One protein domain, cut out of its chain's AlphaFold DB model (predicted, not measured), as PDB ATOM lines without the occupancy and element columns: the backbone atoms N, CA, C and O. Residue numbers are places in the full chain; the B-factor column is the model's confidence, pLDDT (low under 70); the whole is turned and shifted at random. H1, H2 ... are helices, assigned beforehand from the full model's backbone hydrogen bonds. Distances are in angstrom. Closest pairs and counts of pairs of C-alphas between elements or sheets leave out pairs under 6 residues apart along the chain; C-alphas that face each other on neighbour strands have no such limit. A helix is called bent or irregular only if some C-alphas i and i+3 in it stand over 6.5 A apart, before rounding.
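This is residues 2 to 49 and 331 to 363 of the 363 residues of the protein "FAD_binding_7 domain-containing protein" of Proteobacteria bacterium SW_6_67_9 (UniProt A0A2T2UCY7). What shape do these atoms make? One long kinked helix, H3, is the core, with H2 folded back side by side along its first part and the hairpin of H4 and H5 packed crosswise on its later part. The short H1 lies off to one side of H3, away from H4 and H5. What is the make-up? The printed part has 81 residues with five named helices, H1 to H5 in chain order, and no named strand: the class is all helix. How large is it? It is compact, with a radius of gyration of the C-alphas of 12.4 A and spans of 39 by 27 by 19 A.

Where do the first helices run? H1 is residues 2 to 6, starting at C-alpha 2 (130.526, 163.298, 138.462). H2 is residues 12 to 22, 15.8 A long, and H3 is residues 25 to 46, 28.8 A long, from C-alpha 25 at (114.962, 173.879, 148.216). What follows the cut? H4 is residues 331 to 337, 10.0 A long, and H5 is residues 342 to 355, 19.2 A long, ending at C-alpha 355 (121.053, 185.299, 138.906). Which helices are irregular? H3 is, with C-alphas 27 and 30 7.7 A apart and a kink of 42 degrees near residue 32; H5 is, with C-alphas 347 and 350 7.2 A apart; H4 only just is, with C-alphas 333 and 336 6.6 A apart.

What touches the hub, H3? H2 touches it, closest at the C-alphas of Ala 16 and Leu 32, 6.1 A, at a shallow tilt of 6 degrees, opposite ways, a helical hairpin. H4 touches residues 39 to 46 alone, with the C-alphas of Gly 43 and Trp 335 closest at 4.0 A, about perpendicular at 87 degrees. H5 touches residues 33 to 40 alone, with the C-alphas of Tyr 40 and Phe 342 closest at 6.8 A, only just about perpendicular at 72 degrees. How do the others stand? H4 and H5 form a helical hairpin and touch, with the C-alphas of Cys 337 and Phe 345 closest at 5.9 A, at a steep tilt of 39 degrees, opposite ways. H1 is near H3, and close but not clearly touching H2, with the C-alphas of Ile 5 and Glu 12 closest at 6.7 A. H2 and H5 are only just apart, closest 8.3 A. What do the backbones show? In H1 and H2 every O i to N i+4 pair is within hydrogen-bond range; in H3 14 of 18 are, in H5 5 of 10, and in H4 1 of 3, beside 2 of 4 O i to N i+3 pairs.

Which C-alphas are farthest apart? Those of Pro 49 and Gly 362, 39.8 A. Is there a cut? Residues 50 to 330 are not printed, and C-alphas 49 and 331 are 15.9 A apart across it. The links H1 to H2, H2 to H3 and H4 to H5 are tight. Where is confidence low? Residues 360 to 363 are under 70, and the mean pLDDT of the printed part is 93.6.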
ATOM      1  N   SER A   2     129.276 162.520 138.498       97.25
ATOM      2  CA  SER A   2     130.526 163.298 138.462       97.25
ATOM      3  C   SER A   2     131.386 163.139 137.193       97.25
ATOM      4  O   SER A   2     131.897 164.170 136.763       97.25
ATOM      5  N   PRO A   3     131.497 161.963 136.525       97.56
ATOM      6  CA  PRO A   3     132.224 161.879 135.253       97.56
ATOM      7  C   PRO A   3     131.607 162.757 134.158       97.56
ATOM      8  O   PRO A   3     132.302 163.502 133.484       97.56
ATOM      9  N   TRP A   4     130.282 162.765 134.038       97.69
ATOM     10  CA  TRP A   4     129.574 163.597 133.060       97.69
ATOM     11  C   TRP A   4     129.657 165.091 133.391       97.69
ATOM     12  O   TRP A   4     129.883 165.901 132.497       97.69
ATOM     13  N   ILE A   5     129.567 165.460 134.675       96.88
ATOM     14  CA  ILE A   5     129.717 166.858 135.116       96.88
ATOM     15  C   ILE A   5     131.160 167.355 134.924       96.88
ATOM     16  O   ILE A   5     131.374 168.513 134.568       96.88
ATOM     17  N   ARG A   6     132.184 166.509 135.128       95.88
ATOM     18  CA  ARG A   6     133.598 166.849 134.856       95.88
ATOM     19  C   ARG A   6     133.763 167.412 133.447       95.88
ATOM     20  O   ARG A   6     134.450 168.423 133.318       95.88
ATOM     21  N   HIS A   7     133.105 166.794 132.473       96.81
ATOM     22  CA  HIS A   7     133.179 167.122 131.052       96.81
ATOM     23  C   HIS A   7     132.050 168.039 130.550       96.81
ATOM     24  O   HIS A   7     132.013 168.373 129.372       96.81
ATOM     25  N   ARG A   8     131.115 168.436 131.428       95.56
ATOM     26  CA  ARG A   8     129.908 169.207 131.075       95.56
ATOM     27  C   ARG A   8     129.017 168.548 130.021       95.56
ATOM     28  O   ARG A   8     128.260 169.224 129.345       95.56
ATOM     29  N   LEU A   9     129.021 167.217 129.958       95.69
ATOM     30  CA  LEU A   9     127.939 166.477 129.297       95.69
ATOM     31  C   LEU A   9     126.606 166.658 130.041       95.69
ATOM     32  O   LEU A   9     125.545 166.538 129.449       95.69
ATOM     33  N   ILE A  10     126.689 166.928 131.348       95.25
ATOM     34  CA  ILE A  10     125.601 167.435 132.187       95.25
ATOM     35  C   ILE A  10     126.154 168.669 132.900       95.25
ATOM     36  O   ILE A  10     127.161 168.566 133.611       95.25
ATOM     37  N   GLY A  11     125.521 169.825 132.712       94.44
ATOM     38  CA  GLY A  11     125.970 171.082 133.308       94.44
ATOM     39  C   GLY A  11     125.703 171.176 134.814       94.44
ATOM     40  O   GLY A  11     124.742 170.610 135.337       94.44
ATOM     41  N   GLU A  12     126.516 171.953 135.532       95.75
ATOM     42  CA  GLU A  12     126.274 172.266 136.948       95.75
ATOM     43  C   GLU A  12     124.916 172.965 137.148       95.75
ATOM     44  O   GLU A  12     124.191 172.666 138.100       95.75
ATOM     45  N   TRP A  13     124.554 173.857 136.220       93.50
ATOM     46  CA  TRP A  13     123.268 174.559 136.205       93.50
ATOM     47  C   TRP A  13     122.100 173.616 135.923       93.50
ATOM     48  O   TRP A  13     121.049 173.765 136.534       93.50
ATOM     49  N   GLU A  14     122.280 172.632 135.041       95.50
ATOM     50  CA  GLU A  14     121.254 171.640 134.714       95.50
ATOM     51  C   GLU A  14     120.985 170.741 135.920       95.50
ATOM     52  O   GLU A  14     119.833 170.546 136.307       95.50
ATOM     53  N   ALA A  15     122.046 170.269 136.580       96.44
ATOM     54  CA  ALA A  15     121.929 169.484 137.802       96.44
ATOM     55  C   ALA A  15     121.228 170.278 138.920       96.44
ATOM     56  O   ALA A  15     120.309 169.765 139.561       96.44
ATOM     57  N   ALA A  16     121.630 171.535 139.141       96.50
ATOM     58  CA  ALA A  16     121.015 172.400 140.145       96.50
ATOM     59  C   ALA A  16     119.551 172.733 139.811       96.50
ATOM     60  O   ALA A  16     118.681 172.614 140.674       96.50
ATOM     61  N   GLY A  17     119.273 173.115 138.563       96.00
ATOM     62  CA  GLY A  17     117.941 173.475 138.088       96.00
ATOM     63  C   GLY A  17     116.974 172.299 138.136       96.00
ATOM     64  O   GLY A  17     115.873 172.441 138.655       96.00
ATOM     65  N   THR A  18     117.411 171.114 137.706       96.00
ATOM     66  CA  THR A  18     116.608 169.883 137.784       96.00
ATOM     67  C   THR A  18     116.269 169.537 139.232       96.00
ATOM     68  O   THR A  18     115.117 169.241 139.545       96.00
ATOM     69  N   ALA A  19     117.236 169.629 140.153       96.00
ATOM     70  CA  ALA A  19     116.969 169.383 141.569       96.00
ATOM     71  C   ALA A  19     115.922 170.359 142.137       96.00
ATOM     72  O   ALA A  19     115.024 169.933 142.860       96.00
ATOM     73  N   LEU A  20     116.008 171.641 141.774       95.69
ATOM     74  CA  LEU A  20     115.078 172.687 142.217       95.69
ATOM     75  C   LEU A  20     113.697 172.599 141.554       95.69
ATOM     76  O   LEU A  20     112.710 173.014 142.154       95.69
ATOM     77  N   ALA A  21     113.611 172.040 140.347       95.69
ATOM     78  CA  ALA A  21     112.347 171.806 139.657       95.69
ATOM     79  C   ALA A  21     111.546 170.642 140.269       95.69
ATOM     80  O   ALA A  21     110.318 170.647 140.220       95.69
ATOM     81  N   HIS A  22     112.227 169.650 140.852       95.31
ATOM     82  CA  HIS A  22     111.595 168.426 141.364       95.31
ATOM     83  C   HIS A  22     111.519 168.330 142.890       95.31
ATOM     84  O   HIS A  22     110.770 167.503 143.415       95.31
ATOM     85  N   HIS A  23     112.272 169.151 143.619       94.50
ATOM     86  CA  HIS A  23     112.339 169.094 145.075       94.50
ATOM     87  C   HIS A  23     112.272 170.485 145.696       94.50
ATOM     88  O   HIS A  23     112.775 171.465 145.153       94.50
ATOM     89  N   ALA A  24     111.697 170.560 146.899       92.00
ATOM     90  CA  ALA A  24     111.788 171.767 147.709       92.00
ATOM     91  C   ALA A  24     113.259 172.099 147.994       92.00
ATOM     92  O   ALA A  24     114.063 171.206 148.276       92.00
ATOM     93  N   ARG A  25     113.593 173.393 148.003       89.06
ATOM     94  CA  ARG A  25     114.962 173.879 148.216       89.06
ATOM     95  C   ARG A  25     115.639 173.253 149.441       89.06
ATOM     96  O   ARG A  25     116.772 172.784 149.362       89.06
ATOM     97  N   SER A  26     114.923 173.193 150.561       92.44
ATOM     98  CA  SER A  26     115.414 172.616 151.816       92.44
ATOM     99  C   SER A  26     115.770 171.128 151.708       92.44
ATOM    100  O   SER A  26     116.671 170.665 152.407       92.44
ATOM    101  N   ALA A  27     115.109 170.380 150.820       94.19
ATOM    102  CA  ALA A  27     115.368 168.960 150.599       94.19
ATOM    103  C   ALA A  27     116.611 168.716 149.725       94.19
ATOM    104  O   ALA A  27     117.265 167.685 149.875       94.19
ATOM    105  N   CYS A  28     116.971 169.660 148.848       95.25
ATOM    106  CA  CYS A  28     118.125 169.535 147.955       95.25
ATOM    107  C   CYS A  28     119.336 170.397 148.353       95.25
ATOM    108  O   CYS A  28     120.356 170.348 147.673       95.25
ATOM    109  N   ASP A  29     119.289 171.145 149.460       94.12
ATOM    110  CA  ASP A  29     120.369 172.046 149.899       94.12
ATOM    111  C   ASP A  29     121.747 171.374 149.970       94.12
ATOM    112  O   ASP A  29     122.753 171.952 149.564       94.12
ATOM    113  N   LYS A  30     121.804 170.128 150.454       95.88
ATOM    114  CA  LYS A  30     123.058 169.362 150.505       95.88
ATOM    115  C   LYS A  30     123.561 168.972 149.125       95.88
ATOM    116  O   LYS A  30     124.756 169.044 148.884       95.88
ATOM    117  N   PHE A  31     122.663 168.600 148.222       97.25
ATOM    118  CA  PHE A  31     123.028 168.310 146.842       97.25
ATOM    119  C   PHE A  31     123.549 169.568 146.133       97.25
ATOM    120  O   PHE A  31     124.583 169.517 145.472       97.25
ATOM    121  N   LEU A  32     122.890 170.713 146.337       97.31
ATOM    122  CA  LEU A  32     123.341 172.000 145.807       97.31
ATOM    123  C   LEU A  32     124.714 172.386 146.367       97.31
ATOM    124  O   LEU A  32     125.573 172.808 145.597       97.31
ATOM    125  N   ASP A  33     124.953 172.192 147.669       97.69
ATOM    126  CA  ASP A  33     126.278 172.396 148.265       97.69
ATOM    127  C   ASP A  33     127.350 171.575 147.507       97.69
ATOM    128  O   ASP A  33     128.389 172.126 147.150       97.69
ATOM    129  N   GLU A  34     127.094 170.299 147.188       97.69
ATOM    130  CA  GLU A  34     128.032 169.441 146.435       97.69
ATOM    131  C   GLU A  34     128.243 169.890 144.976       97.69
ATOM    132  O   GLU A  34     129.378 169.902 144.493       97.69
ATOM    133  N   VAL A  35     127.194 170.335 144.273       97.81
ATOM    134  CA  VAL A  35     127.325 170.924 142.921       97.81
ATOM    135  C   VAL A  35     128.215 172.173 142.965       97.81
ATOM    136  O   VAL A  35     129.133 172.352 142.154       97.81
ATOM    137  N   PHE A  36     127.990 173.032 143.958       98.31
ATOM    138  CA  PHE A  36     128.748 174.262 144.130       98.31
ATOM    139  C   PHE A  36     130.162 174.040 144.668       98.31
ATOM    140  O   PHE A  36     131.016 174.889 144.422       98.31
ATOM    141  N   TRP A  37     130.464 172.919 145.332       98.19
ATOM    142  CA  TRP A  37     131.838 172.571 145.709       98.19
ATOM    143  C   TRP A  37     132.750 172.462 144.488       98.19
ATOM    144  O   TRP A  37     133.854 173.008 144.510       98.19
ATOM    145  N   ARG A  38     132.285 171.842 143.394       97.69
ATOM    146  CA  ARG A  38     133.054 171.776 142.139       97.69
ATOM    147  C   ARG A  38     133.270 173.168 141.539       97.69
ATOM    148  O   ARG A  38     134.395 173.512 141.182       97.69
ATOM    149  N   THR A  39     132.213 173.982 141.479       98.00
ATOM    150  CA  THR A  39     132.280 175.368 140.971       98.00
ATOM    151  C   THR A  39     133.248 176.219 141.800       98.00
ATOM    152  O   THR A  39     134.092 176.930 141.256       98.00
ATOM    153  N   TYR A  40     133.177 176.098 143.127       98.44
ATOM    154  CA  TYR A  40     134.099 176.735 144.061       98.44
ATOM    155  C   TYR A  40     135.543 176.297 143.818       98.44
ATOM    156  O   TYR A  40     136.427 177.148 143.777       98.44
ATOM    157  N   CYS A  41     135.796 174.995 143.652       98.31
ATOM    158  CA  CYS A  41     137.139 174.482 143.410       98.31
ATOM    159  C   CYS A  41     137.739 175.069 142.129       98.31
ATOM    160  O   CYS A  41     138.863 175.574 142.178       98.31
ATOM    161  N   LYS A  42     136.982 175.061 141.019       98.00
ATOM    162  CA  LYS A  42     137.412 175.657 139.745       98.00
ATOM    163  C   LYS A  42     137.736 177.141 139.910       98.00
ATOM    164  O   LYS A  42     138.878 177.524 139.681       98.00
ATOM    165  N   GLY A  43     136.809 177.946 140.432       98.19
ATOM    166  CA  GLY A  43     137.042 179.380 140.637       98.19
ATOM    167  C   GLY A  43     138.181 179.698 141.612       98.19
ATOM    168  O   GLY A  43     138.946 180.640 141.408       98.19
ATOM    169  N   TRP A  44     138.352 178.899 142.669       98.25
ATOM    170  CA  TRP A  44     139.436 179.107 143.627       98.25
ATOM    171  C   TRP A  44     140.806 178.862 142.994       98.25
ATOM    172  O   TRP A  44     141.730 179.642 143.251       98.25
ATOM    173  N   LEU A  45     140.933 177.782 142.205       98.25
ATOM    174  CA  LEU A  45     142.169 177.441 141.498       98.25
ATOM    175  C   LEU A  45     142.441 178.426 140.360       98.25
ATOM    176  O   LEU A  45     143.591 178.802 140.154       98.25
ATOM    177  N   GLU A  46     141.390 178.888 139.688       98.00
ATOM    178  CA  GLU A  46     141.460 179.872 138.615       98.00
ATOM    179  C   GLU A  46     142.154 181.163 139.058       98.00
ATOM    180  O   GLU A  46     143.099 181.618 138.423       98.00
ATOM    181  N   MET A  47     141.761 181.696 140.215       98.00
ATOM    182  CA  MET A  47     142.398 182.877 140.805       98.00
ATOM    183  C   MET A  47     143.768 182.571 141.438       98.00
ATOM    184  O   MET A  47     144.391 183.456 142.023       98.00
ATOM    185  N   ARG A  48     144.242 181.318 141.415       97.69
ATOM    186  CA  ARG A  48     145.505 180.869 142.036       97.69
ATOM    187  C   ARG A  48     146.233 179.847 141.157       97.69
ATOM    188  O   ARG A  48     146.567 178.756 141.636       97.69
ATOM    189  N   PRO A  49     146.548 180.193 139.898       97.06
ATOM    190  CA  PRO A  49     147.085 179.241 138.927       97.06
ATOM    191  C   PRO A  49     148.417 178.620 139.370       97.06
ATOM    192  O   PRO A  49     148.708 177.464 139.059       97.06
ATOM    193  N   ASP A 331     130.128 180.298 135.429       96.56
ATOM    194  CA  ASP A 331     131.488 180.470 135.931       96.56
ATOM    195  C   ASP A 331     131.809 181.945 136.175       96.56
ATOM    196  O   ASP A 331     132.297 182.287 137.249       96.56
ATOM    197  N   GLU A 332     131.449 182.817 135.230       96.12
ATOM    198  CA  GLU A 332     131.615 184.273 135.317       96.12
ATOM    199  C   GLU A 332     131.017 184.845 136.612       96.12
ATOM    200  O   GLU A 332     131.663 185.615 137.323       96.12
ATOM    201  N   ARG A 333     129.808 184.409 136.987       96.19
ATOM    202  CA  ARG A 333     129.150 184.852 138.228       96.19
ATOM    203  C   ARG A 333     129.758 184.221 139.478       96.19
ATOM    204  O   ARG A 333     129.904 184.877 140.516       96.19
ATOM    205  N   ALA A 334     130.072 182.928 139.417       97.81
ATOM    206  CA  ALA A 334     130.427 182.159 140.602       97.81
ATOM    207  C   ALA A 334     131.908 182.280 140.981       97.81
ATOM    208  O   ALA A 334     132.223 182.430 142.163       97.81
ATOM    209  N   TRP A 335     132.832 182.221 140.023       98.06
ATOM    210  CA  TRP A 335     134.269 182.174 140.308       98.06
ATOM    211  C   TRP A 335     134.782 183.381 141.106       98.06
ATOM    212  O   TRP A 335     135.495 183.138 142.086       98.06
ATOM    213  N   PRO A 336     134.359 184.638 140.848       97.62
ATOM    214  CA  PRO A 336     134.746 185.787 141.674       97.62
ATOM    215  C   PRO A 336     134.377 185.648 143.162       97.62
ATOM    216  O   PRO A 336     134.998 186.256 144.035       97.62
ATOM    217  N   CYS A 337     133.396 184.803 143.501       97.81
ATOM    218  CA  CYS A 337     133.001 184.543 144.886       97.81
ATOM    219  C   CYS A 337     133.955 183.570 145.616       97.81
ATOM    220  O   CYS A 337     133.922 183.465 146.848       97.81
ATOM    221  N   ALA A 338     134.827 182.849 144.900       97.50
ATOM    222  CA  ALA A 338     135.691 181.781 145.425       97.50
ATOM    223  C   ALA A 338     137.027 182.286 146.019       97.50
ATOM    224  O   ALA A 338     138.063 181.621 145.974       97.50
ATOM    225  N   THR A 339     137.034 183.476 146.621       95.56
ATOM    226  CA  THR A 339     138.261 184.107 147.149       95.56
ATOM    227  C   THR A 339     138.691 183.573 148.519       95.56
ATOM    228  O   THR A 339     139.848 183.742 148.914       95.56
ATOM    229  N   ARG A 340     137.784 182.927 149.263       92.75
ATOM    230  CA  ARG A 340     137.997 182.418 150.635       92.75
ATOM    231  C   ARG A 340     137.659 180.919 150.725       92.75
ATOM    232  O   ARG A 340     137.771 180.205 149.737       92.75
ATOM    233  N   GLY A 341     137.304 180.415 151.909       93.44
ATOM    234  CA  GLY A 341     136.841 179.034 152.098       93.44
ATOM    235  C   GLY A 341     135.396 178.819 151.633       93.44
ATOM    236  O   GLY A 341     134.605 179.768 151.626       93.44
ATOM    237  N   PHE A 342     135.029 177.570 151.334       96.06
ATOM    238  CA  PHE A 342     133.697 177.218 150.827       96.06
ATOM    239  C   PHE A 342     132.543 177.703 151.708       96.06
ATOM    240  O   PHE A 342     131.565 178.211 151.194       96.06
ATOM    241  N   PHE A 343     132.648 177.665 153.038       95.19
ATOM    242  CA  PHE A 343     131.558 178.160 153.897       95.19
ATOM    243  C   PHE A 343     131.274 179.662 153.741       95.19
ATOM    244  O   PHE A 343     130.165 180.107 154.032       95.19
ATOM    245  N   ARG A 344     132.254 180.458 153.286       96.50
ATOM    246  CA  ARG A 344     132.000 181.847 152.877       96.50
ATOM    247  C   ARG A 344     131.390 181.896 151.478       96.50
ATOM    248  O   ARG A 344     130.427 182.628 151.296       96.50
ATOM    249  N   PHE A 345     131.896 181.085 150.549       97.81
ATOM    250  CA  PHE A 345     131.334 180.932 149.203       97.81
ATOM    251  C   PHE A 345     129.846 180.530 149.234       97.81
ATOM    252  O   PHE A 345     129.021 181.125 148.553       97.81
ATOM    253  N   ARG A 346     129.483 179.587 150.109       97.69
ATOM    254  CA  ARG A 346     128.133 179.052 150.315       97.69
ATOM    255  C   ARG A 346     127.087 180.140 150.558       97.69
ATOM    256  O   ARG A 346     125.942 179.986 150.154       97.69
ATOM    257  N   LYS A 347     127.476 181.261 151.176       97.50
ATOM    258  CA  LYS A 347     126.578 182.401 151.420       97.50
ATOM    259  C   LYS A 347     126.119 183.092 150.132       97.50
ATOM    260  O   LYS A 347     125.093 183.757 150.157       97.50
ATOM    261  N   TYR A 348     126.849 182.931 149.029       97.62
ATOM    262  CA  TYR A 348     126.478 183.476 147.723       97.62
ATOM    263  C   TYR A 348     125.562 182.546 146.921       97.62
ATOM    264  O   TYR A 348     124.947 183.018 145.974       97.62
ATOM    265  N   ILE A 349     125.428 181.263 147.291       97.06
ATOM    266  CA  ILE A 349     124.656 180.272 146.518       97.06
ATOM    267  C   ILE A 349     123.213 180.726 146.231       97.06
ATOM    268  O   ILE A 349     122.809 180.624 145.076       97.06
ATOM    269  N   PRO A 350     122.428 181.258 147.195       95.44
ATOM    270  CA  PRO A 350     121.075 181.740 146.897       95.44
ATOM    271  C   PRO A 350     121.050 182.824 145.812       95.44
ATOM    272  O   PRO A 350     120.285 182.715 144.859       95.44
ATOM    273  N   ARG A 351     121.948 183.814 145.908       96.56
ATOM    274  CA  ARG A 351     122.090 184.876 144.902       96.56
ATOM    275  C   ARG A 351     122.499 184.312 143.540       96.56
ATOM    276  O   ARG A 351     121.894 184.672 142.543       96.56
ATOM    277  N   LEU A 352     123.488 183.417 143.502       97.00
ATOM    278  CA  LEU A 352     123.987 182.815 142.259       97.00
ATOM    279  C   LEU A 352     122.905 181.997 141.540       97.00
ATOM    280  O   LEU A 352     122.809 182.048 140.320       97.00
ATOM    281  N   LEU A 353     122.074 181.268 142.292       95.81
ATOM    282  CA  LEU A 353     120.929 180.546 141.733       95.81
ATOM    283  C   LEU A 353     119.880 181.510 141.171       95.81
ATOM    284  O   LEU A 353     119.408 181.297 140.059       95.81
ATOM    285  N   ALA A 354     119.560 182.591 141.889       94.69
ATOM    286  CA  ALA A 354     118.629 183.609 141.405       94.69
ATOM    287  C   ALA A 354     119.138 184.301 140.127       94.69
ATOM    288  O   ALA A 354     118.399 184.404 139.151       94.69
ATOM    289  N   GLU A 355     120.412 184.701 140.088       94.00
ATOM    290  CA  GLU A 355     121.053 185.299 138.906       94.00
ATOM    291  C   GLU A 355     121.103 184.331 137.711       94.00
ATOM    292  O   GLU A 355     121.087 184.767 136.563       94.00
ATOM    293  N   ALA A 356     121.142 183.019 137.964       92.31
ATOM    294  CA  ALA A 356     121.056 181.981 136.939       92.31
ATOM    295  C   ALA A 356     119.614 181.673 136.483       92.31
ATOM    296  O   ALA A 356     119.429 180.777 135.666       92.31
ATOM    297  N   GLY A 357     118.600 182.376 137.003       92.62
ATOM    298  CA  GLY A 357     117.191 182.098 136.707       92.62
ATOM    299  C   GLY A 357     116.664 180.814 137.360       92.62
ATOM    300  O   GLY A 357     115.612 180.318 136.974       92.62
ATOM    301  N   LEU A 358     117.381 180.277 138.350       90.06
ATOM    302  CA  LEU A 358     117.050 179.051 139.084       90.06
ATOM    303  C   LEU A 358     116.455 179.355 140.468       90.06
ATOM    304  O   LEU A 358     116.640 178.587 141.412       90.06
ATOM    305  N   ALA A 359     115.788 180.498 140.637       72.38
ATOM    306  CA  ALA A 359     115.075 180.782 141.879       72.38
ATOM    307  C   ALA A 359     113.928 179.774 142.065       72.38
ATOM    308  O   ALA A 359     113.244 179.415 141.106       72.38
ATOM    309  N   SER A 360     113.714 179.304 143.296       56.78
ATOM    310  CA  SER A 360     112.578 178.432 143.587       56.78
ATOM    311  C   SER A 360     111.272 179.186 143.360       56.78
ATOM    312  O   SER A 360     111.121 180.322 143.811       56.78
ATOM    313  N   ALA A 361     110.302 178.544 142.711       46.75
ATOM    314  CA  ALA A 361     108.923 179.006 142.764       46.75
ATOM    315  C   ALA A 361     108.445 178.916 144.227       46.75
ATOM    316  O   ALA A 361     108.191 177.824 144.728       46.75
ATOM    317  N   GLY A 362     108.384 180.057 144.916       53.81
ATOM    318  CA  GLY A 362     107.942 180.162 146.309       53.81
ATOM    319  C   GLY A 362     109.088 180.364 147.302       53.81
ATOM    320  O   GLY A 362     109.535 179.412 147.940       53.81
ATOM    321  N   GLU A 363     109.524 181.615 147.442       42.22
ATOM    322  CA  GLU A 363     109.879 182.186 148.752       42.22
ATOM    323  C   GLU A 363     108.721 183.062 149.233       42.22
ATOM    324  O   GLU A 363     108.108 183.740 148.370       42.22
TER     325      GLU A 363